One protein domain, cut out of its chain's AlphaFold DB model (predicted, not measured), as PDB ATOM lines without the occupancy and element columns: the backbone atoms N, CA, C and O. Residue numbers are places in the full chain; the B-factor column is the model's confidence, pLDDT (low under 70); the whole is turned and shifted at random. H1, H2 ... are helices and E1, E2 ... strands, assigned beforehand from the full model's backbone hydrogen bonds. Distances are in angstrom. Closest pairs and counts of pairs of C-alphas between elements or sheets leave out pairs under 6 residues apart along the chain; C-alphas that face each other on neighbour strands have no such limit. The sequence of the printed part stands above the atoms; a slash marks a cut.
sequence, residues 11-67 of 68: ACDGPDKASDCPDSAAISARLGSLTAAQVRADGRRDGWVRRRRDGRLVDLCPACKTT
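Overview. This is residues 11 to 67 of the 68 residues of an uncharacterized protein of Streptomyces sp. YIM 121038 (UniProt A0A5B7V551). With little regular structure, a long unnamed stretch, residues 11 to 35, leads into helix H1, then a small hairpin, E1 and E2, then a short helix, H2. The loop at Leu 31 and the hairpin's tip at Asp 54 mark the two ends of an elongated outline, 33 by 21 by 17 A. The 57 printed residues are mixed in class, 21 in named elements, the two strands antiparallel; the whole is compact, radius of gyration of the C-alphas 11.0 A.

Arrangement. H1, residues 36 to 45, comes closest to E2, residues 57 to 59, at the C-alphas of Arg 44 and Asp 59, 7.1 A apart. E2 and E1, residues 49 to 51, are antiparallel at 147 degrees, with N 50 and O 58 within hydrogen-bond range at 3.0 A. H2, residues 62 to 66, is apart from H1. In H1 and H2 every O i to N i+4 pair is within hydrogen-bond range.

Along the chain. H1 spans 14.3 A from C-alpha 36 at (240.760, 401.225, 290.891); E1 spans 6.9 A, E2 7.1 A, and H2 6.3 A to C-alpha 66 at (244.944, 411.457, 309.782).

Size, cuts and confidence. The C-alphas of Leu 31 and Asp 54, the two farthest apart, are 33.6 A apart. The printed part has no cut; the three links are tight. Residues 23 to 32 and 67 are under pLDDT 70.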
ATOM      1  N   ALA A  11     246.782 401.576 296.221       75.94
ATOM      2  CA  ALA A  11     247.669 402.527 296.869       75.94
ATOM      3  C   ALA A  11     247.081 403.940 296.713       75.94
ATOM      4  O   ALA A  11     246.729 404.373 295.606       75.94
ATOM      5  N   CYS A  12     246.941 404.638 297.836       77.06
ATOM      6  CA  CYS A  12     246.597 406.055 297.853       77.06
ATOM      7  C   CYS A  12     247.845 406.919 297.733       77.06
ATOM      8  O   CYS A  12     248.965 406.436 297.901       77.06
ATOM      9  N   ASP A  13     247.641 408.212 297.481       78.19
ATOM     10  CA  ASP A  13     248.721 409.168 297.673       78.19
ATOM     11  C   ASP A  13     249.138 409.089 299.155       78.19
ATOM     12  O   ASP A  13     248.287 409.099 300.051       78.19
ATOM     13  N   GLY A  14     250.437 408.942 299.424       76.19
ATOM     14  CA  GLY A  14     250.938 408.903 300.797       76.19
ATOM     15  C   GLY A  14     250.766 410.238 301.523       76.19
ATOM     16  O   GLY A  14     250.274 411.209 300.938       76.19
ATOM     17  N   PRO A  15     251.138 410.331 302.809       75.12
ATOM     18  CA  PRO A  15     250.912 411.545 303.598       75.12
ATOM     19  C   PRO A  15     251.676 412.755 303.031       75.12
ATOM     20  O   PRO A  15     251.175 413.883 303.034       75.12
ATOM     21  N   ASP A  16     252.850 412.516 302.438       78.44
ATOM     22  CA  ASP A  16     253.702 413.532 301.823       78.44
ATOM     23  C   ASP A  16     254.164 413.117 300.405       78.44
ATOM     24  O   ASP A  16     253.521 412.299 299.752       78.44
ATOM     25  N   LYS A  17     255.102 413.856 299.792       73.69
ATOM     26  CA  LYS A  17     255.548 413.616 298.396       73.69
ATOM     27  C   LYS A  17     256.660 412.567 298.283       73.69
ATOM     28  O   LYS A  17     256.953 412.135 297.176       73.69
ATOM     29  N   ALA A  18     257.318 412.273 299.392       79.62
ATOM     30  CA  ALA A  18     258.465 411.387 299.509       79.62
ATOM     31  C   ALA A  18     258.079 410.021 300.096       79.62
ATOM     32  O   ALA A  18     258.824 409.062 299.925       79.62
ATOM     33  N   SER A  19     256.928 409.945 300.762       75.25
ATOM     34  CA  SER A  19     256.436 408.753 301.438       75.25
ATOM     35  C   SER A  19     255.211 408.214 300.711       75.25
ATOM     36  O   SER A  19     254.226 408.938 300.552       75.25
ATOM     37  N   ASP A  20     255.258 406.947 300.305       74.81
ATOM     38  CA  ASP A  20     254.068 406.215 299.875       74.81
ATOM     39  C   ASP A  20     253.137 405.969 301.070       74.81
ATOM     40  O   ASP A  20     253.546 406.034 302.234       74.81
ATOM     41  N   CYS A  21     251.856 405.715 300.797       75.75
ATOM     42  CA  CYS A  21     250.932 405.361 301.865       75.75
ATOM     43  C   CYS A  21     251.305 403.958 302.386       75.75
ATOM     44  O   CYS A  21     251.358 403.028 301.579       75.75
ATOM     45  N   PRO A  22     251.574 403.782 303.696       70.88
ATOM     46  CA  PRO A  22     251.934 402.474 304.248       70.88
ATOM     47  C   PRO A  22     250.761 401.486 304.197       70.88
ATOM     48  O   PRO A  22     250.980 400.278 304.241       70.88
ATOM     49  N   ASP A  23     249.538 402.006 304.069       68.81
ATOM     50  CA  ASP A  23     248.312 401.230 303.988       68.81
ATOM     51  C   ASP A  23     247.717 401.287 302.576       68.81
ATOM     52  O   ASP A  23     247.514 402.360 301.992       68.81
ATOM     53  N   SER A  24     247.362 400.114 302.048       66.56
ATOM     54  CA  SER A  24     246.418 400.015 300.939       66.56
ATOM     55  C   SER A  24     245.046 400.463 301.411       66.56
ATOM     56  O   SER A  24     244.611 400.180 302.528       66.56
ATOM     57  N   ALA A  25     244.333 401.151 300.538       64.75
ATOM     58  CA  ALA A  25     243.008 401.615 300.852       64.75
ATOM     59  C   ALA A  25     241.984 400.707 300.169       64.75
ATOM     60  O   ALA A  25     241.759 400.778 298.959       64.75
ATOM     61  N   ALA A  26     241.375 399.841 300.972       59.12
ATOM     62  CA  ALA A  26     240.128 399.167 300.653       59.12
ATOM     63  C   ALA A  26     238.990 400.004 301.248       59.12
ATOM     64  O   ALA A  26     239.049 400.397 302.417       59.12
ATOM     65  N   ILE A  27     237.953 400.312 300.473       61.50
ATOM     66  CA  ILE A  27     236.796 401.025 301.027       61.50
ATOM     67  C   ILE A  27     236.002 400.028 301.851       61.50
ATOM     68  O   ILE A  27     235.281 399.181 301.326       61.50
ATOM     69  N   SER A  28     236.173 400.146 303.164       54.47
ATOM     70  CA  SER A  28     235.739 399.197 304.188       54.47
ATOM     71  C   SER A  28     234.227 398.974 304.270       54.47
ATOM     72  O   SER A  28     233.788 398.106 305.017       54.47
ATOM     73  N   ALA A  29     233.409 399.700 303.504       47.25
ATOM     74  CA  ALA A  29     231.956 399.612 303.616       47.25
ATOM     75  C   ALA A  29     231.246 398.980 302.412       47.25
ATOM     76  O   ALA A  29     230.066 398.645 302.523       47.25
ATOM     77  N   ARG A  30     231.890 398.856 301.243       54.56
ATOM     78  CA  ARG A  30     231.185 398.481 300.007       54.56
ATOM     79  C   ARG A  30     232.090 397.654 299.104       54.56
ATOM     80  O   ARG A  30     232.737 398.191 298.213       54.56
ATOM     81  N   LEU A  31     232.067 396.339 299.298       59.88
ATOM     82  CA  LEU A  31     232.686 395.303 298.451       59.88
ATOM     83  C   LEU A  31     232.147 395.282 296.989       59.88
ATOM     84  O   LEU A  31     232.081 394.237 296.359       59.88
ATOM     85  N   GLY A  32     231.691 396.418 296.449       67.12
ATOM     86  CA  GLY A  32     231.144 396.564 295.098       67.12
ATOM     87  C   GLY A  32     232.051 397.330 294.134       67.12
ATOM     88  O   GLY A  32     231.756 397.394 292.942       67.12
ATOM     89  N   SER A  33     233.146 397.917 294.625       75.00
ATOM     90  CA  SER A  33     234.145 398.565 293.777       75.00
ATOM     91  C   SER A  33     235.117 397.518 293.226       75.00
ATOM     92  O   SER A  33     235.978 397.013 293.942       75.00
ATOM     93  N   LEU A  34     234.965 397.197 291.941       79.56
ATOM     94  CA  LEU A  34     235.726 396.153 291.242       79.56
ATOM     95  C   LEU A  34     236.901 396.710 290.426       79.56
ATOM     96  O   LEU A  34     237.646 395.963 289.802       79.56
ATOM     97  N   THR A  35     237.079 398.032 290.408       82.19
ATOM     98  CA  THR A  35     238.158 398.701 289.674       82.19
ATOM     99  C   THR A  35     238.782 399.812 290.505       82.19
ATOM    100  O   THR A  35     238.100 400.475 291.287       82.19
ATOM    101  N   ALA A  36     240.061 400.109 290.255       79.25
ATOM    102  CA  ALA A  36     240.760 401.225 290.891       79.25
ATOM    103  C   ALA A  36     240.027 402.573 290.739       79.25
ATOM    104  O   ALA A  36     240.052 403.406 291.643       79.25
ATOM    105  N   ALA A  37     239.361 402.799 289.600       81.88
ATOM    106  CA  ALA A  37     238.597 404.020 289.356       81.88
ATOM    107  C   ALA A  37     237.345 404.110 290.243       81.88
ATOM    108  O   ALA A  37     237.061 405.181 290.778       81.88
ATOM    109  N   GLN A  38     236.626 402.998 290.428       82.81
ATOM    110  CA  GLN A  38     235.468 402.931 291.322       82.81
ATOM    111  C   GLN A  38     235.889 403.121 292.781       82.81
ATOM    112  O   GLN A  38     235.299 403.956 293.462       82.81
ATOM    113  N   VAL A  39     236.981 402.470 293.207       79.31
ATOM    114  CA  VAL A  39     237.549 402.664 294.550       79.31
ATOM    115  C   VAL A  39     237.912 404.132 294.761       79.31
ATOM    116  O   VAL A  39     237.479 404.735 295.732       79.31
ATOM    117  N   ARG A  40     238.625 404.780 293.828       81.12
ATOM    118  CA  ARG A  40     238.908 406.219 293.962       81.12
ATOM    119  C   ARG A  40     237.630 407.050 294.027       81.12
ATOM    120  O   ARG A  40     237.533 407.930 294.869       81.12
ATOM    121  N   ALA A  41     236.644 406.796 293.170       84.00
ATOM    122  CA  ALA A  41     235.403 407.569 293.159       84.00
ATOM    123  C   ALA A  41     234.615 407.443 294.473       84.00
ATOM    124  O   ALA A  41     234.110 408.446 294.979       84.00
ATOM    125  N   ASP A  42     234.527 406.236 295.027       82.62
ATOM    126  CA  ASP A  42     233.908 405.979 296.325       82.62
ATOM    127  C   ASP A  42     234.713 406.664 297.444       82.62
ATOM    128  O   ASP A  42     234.145 407.405 298.240       82.62
ATOM    129  N   GLY A  43     236.043 406.548 297.429       82.12
ATOM    130  CA  GLY A  43     236.913 407.155 298.437       82.12
ATOM    131  C   GLY A  43     236.806 408.676 298.427       82.12
ATOM    132  O   GLY A  43     236.737 409.315 299.474       82.12
ATOM    133  N   ARG A  44     236.690 409.284 297.241       84.50
ATOM    134  CA  ARG A  44     236.428 410.723 297.101       84.50
ATOM    135  C   ARG A  44     235.082 411.132 297.694       84.50
ATOM    136  O   ARG A  44     235.019 412.189 298.319       84.50
ATOM    137  N   ARG A  45     234.034 410.312 297.531       83.62
ATOM    138  CA  ARG A  45     232.725 410.530 298.178       83.62
ATOM    139  C   ARG A  45     232.818 410.408 299.701       83.62
ATOM    140  O   ARG A  45     232.192 411.202 300.394       83.62
ATOM    141  N   ASP A  46     233.671 409.516 300.195       80.69
ATOM    142  CA  ASP A  46     233.962 409.340 301.625       80.69
ATOM    143  C   ASP A  46     234.978 410.372 302.166       80.69
ATOM    144  O   ASP A  46     235.348 410.364 303.343       80.69
ATOM    145  N   GLY A  47     235.431 411.304 301.321       82.81
ATOM    146  CA  GLY A  47     236.280 412.423 301.720       82.81
ATOM    147  C   GLY A  47     237.780 412.123 301.753       82.81
ATOM    148  O   GLY A  47     238.502 412.791 302.499       82.81
ATOM    149  N   TRP A  48     238.269 411.174 300.950       83.31
ATOM    150  CA  TRP A  48     239.709 410.932 300.729       83.31
ATOM    151  C   TRP A  48     240.410 412.095 300.021       83.31
ATOM    152  O   TRP A  48     241.632 412.180 299.983       83.31
ATOM    153  N   VAL A  49     239.655 413.043 299.473       86.56
ATOM    154  CA  VAL A  49     240.239 414.201 298.806       86.56
ATOM    155  C   VAL A  49     240.807 415.183 299.825       86.56
ATOM    156  O   VAL A  49     240.084 415.703 300.678       86.56
ATOM    157  N   ARG A  50     242.089 415.526 299.676       83.62
ATOM    158  CA  ARG A  50     242.714 416.654 300.380       83.62
ATOM    159  C   ARG A  50     243.450 417.541 299.386       83.62
ATOM    160  O   ARG A  50     244.073 417.066 298.441       83.62
ATOM    161  N   ARG A  51     243.399 418.854 299.605       84.25
ATOM    162  CA  ARG A  51     244.261 419.798 298.889       84.25
ATOM    163  C   ARG A  51     245.563 419.953 299.669       84.25
ATOM    164  O   ARG A  51     245.537 420.291 300.853       84.25
ATOM    165  N   ARG A  52     246.692 419.685 299.017       79.38
ATOM    166  CA  ARG A  52     248.019 419.915 299.592       79.38
ATOM    167  C   ARG A  52     248.370 421.397 299.583       79.38
ATOM    168  O   ARG A  52     247.741 422.204 298.900       79.38
ATOM    169  N   ARG A  53     249.404 421.754 300.350       78.50
ATOM    170  CA  ARG A  53     249.893 423.136 300.473       78.50
ATOM    171  C   ARG A  53     250.380 423.722 299.142       78.50
ATOM    172  O   ARG A  53     250.323 424.930 298.963       78.50
ATOM    173  N   ASP A  54     250.807 422.875 298.210       82.44
ATOM    174  CA  ASP A  54     251.174 423.257 296.842       82.44
ATOM    175  C   ASP A  54     249.962 423.428 295.903       82.44
ATOM    176  O   ASP A  54     250.130 423.650 294.708       82.44
ATOM    177  N   GLY A  55     248.737 423.305 296.423       83.12
ATOM    178  CA  GLY A  55     247.499 423.433 295.661       83.12
ATOM    179  C   GLY A  55     247.066 422.160 294.930       83.12
ATOM    180  O   GLY A  55     245.944 422.127 294.416       83.12
ATOM    181  N   ARG A  56     247.884 421.095 294.917       83.94
ATOM    182  CA  ARG A  56     247.534 419.833 294.255       83.94
ATOM    183  C   ARG A  56     246.438 419.106 295.028       83.94
ATOM    184  O   ARG A  56     246.493 418.975 296.252       83.94
ATOM    185  N   LEU A  57     245.443 418.621 294.292       84.06
ATOM    186  CA  LEU A  57     244.432 417.713 294.818       84.06
ATOM    187  C   LEU A  57     245.005 416.294 294.840       84.06
ATOM    188  O   LEU A  57     245.529 415.838 293.821       84.06
ATOM    189  N   VAL A  58     244.931 415.631 295.988       85.12
ATOM    190  CA  VAL A  58     245.423 414.263 296.192       85.12
ATOM    191  C   VAL A  58     244.332 413.396 296.806       85.12
ATOM    192  O   VAL A  58     243.472 413.903 297.536       85.12
ATOM    193  N   ASP A  59     244.386 412.104 296.507       84.25
ATOM    194  CA  ASP A  59     243.509 411.084 297.075       84.25
ATOM    195  C   ASP A  59     244.253 410.413 298.250       84.25
ATOM    196  O   ASP A  59     245.040 409.490 298.049       84.25
ATOM    197  N   LEU A  60     244.033 410.904 299.477       81.81
ATOM    198  CA  LEU A  60     244.580 410.351 300.723       81.81
ATOM    199  C   LEU A  60     243.563 409.409 301.373       81.81
ATOM    200  O   LEU A  60     242.460 409.835 301.723       81.81
ATOM    201  N   CYS A  61     243.943 408.158 301.622       79.00
ATOM    202  CA  CYS A  61     243.106 407.248 302.405       79.00
ATOM    203  C   CYS A  61     242.892 407.767 303.845       79.00
ATOM    204  O   CYS A  61     243.600 408.677 304.285       79.00
ATOM    205  N   PRO A  62     241.959 407.190 304.628       74.38
ATOM    206  CA  PRO A  62     241.663 407.662 305.976       74.38
ATOM    207  C   PRO A  62     242.890 407.617 306.893       74.38
ATOM    208  O   PRO A  62     243.094 408.561 307.651       74.38
ATOM    209  N   ALA A  63     243.741 406.592 306.764       76.69
ATOM    210  CA  ALA A  63     244.987 406.486 307.518       76.69
ATOM    211  C   ALA A  63     245.926 407.661 307.189       76.69
ATOM    212  O   ALA A  63     246.197 408.494 308.056       76.69
ATOM    213  N   CYS A  64     246.290 407.813 305.911       78.00
ATOM    214  CA  CYS A  64     247.185 408.863 305.415       78.00
ATOM    215  C   CYS A  64     246.617 410.291 305.571       78.00
ATOM    216  O   CYS A  64     247.368 411.261 305.644       78.00
ATOM    217  N   LYS A  65     245.291 410.453 305.664       74.56
ATOM    218  CA  LYS A  65     244.639 411.741 305.945       74.56
ATOM    219  C   LYS A  65     244.777 412.166 307.410       74.56
ATOM    220  O   LYS A  65     244.811 413.369 307.675       74.56
ATOM    221  N   THR A  66     244.805 411.206 308.336       72.19
ATOM    222  CA  THR A  66     244.944 411.457 309.782       72.19
ATOM    223  C   THR A  66     246.392 411.595 310.243       72.19
ATOM    224  O   THR A  66     246.628 412.101 311.338       72.19
ATOM    225  N   THR A  67     247.355 411.193 309.413       64.38
ATOM    226  CA  THR A  67     248.777 411.420 309.673       64.38
ATOM    227  C   THR A  67     249.101 412.923 309.548       64.38
ATOM    228  O   THR A  67     248.693 413.534 308.553       64.38
TER     229      THR A  67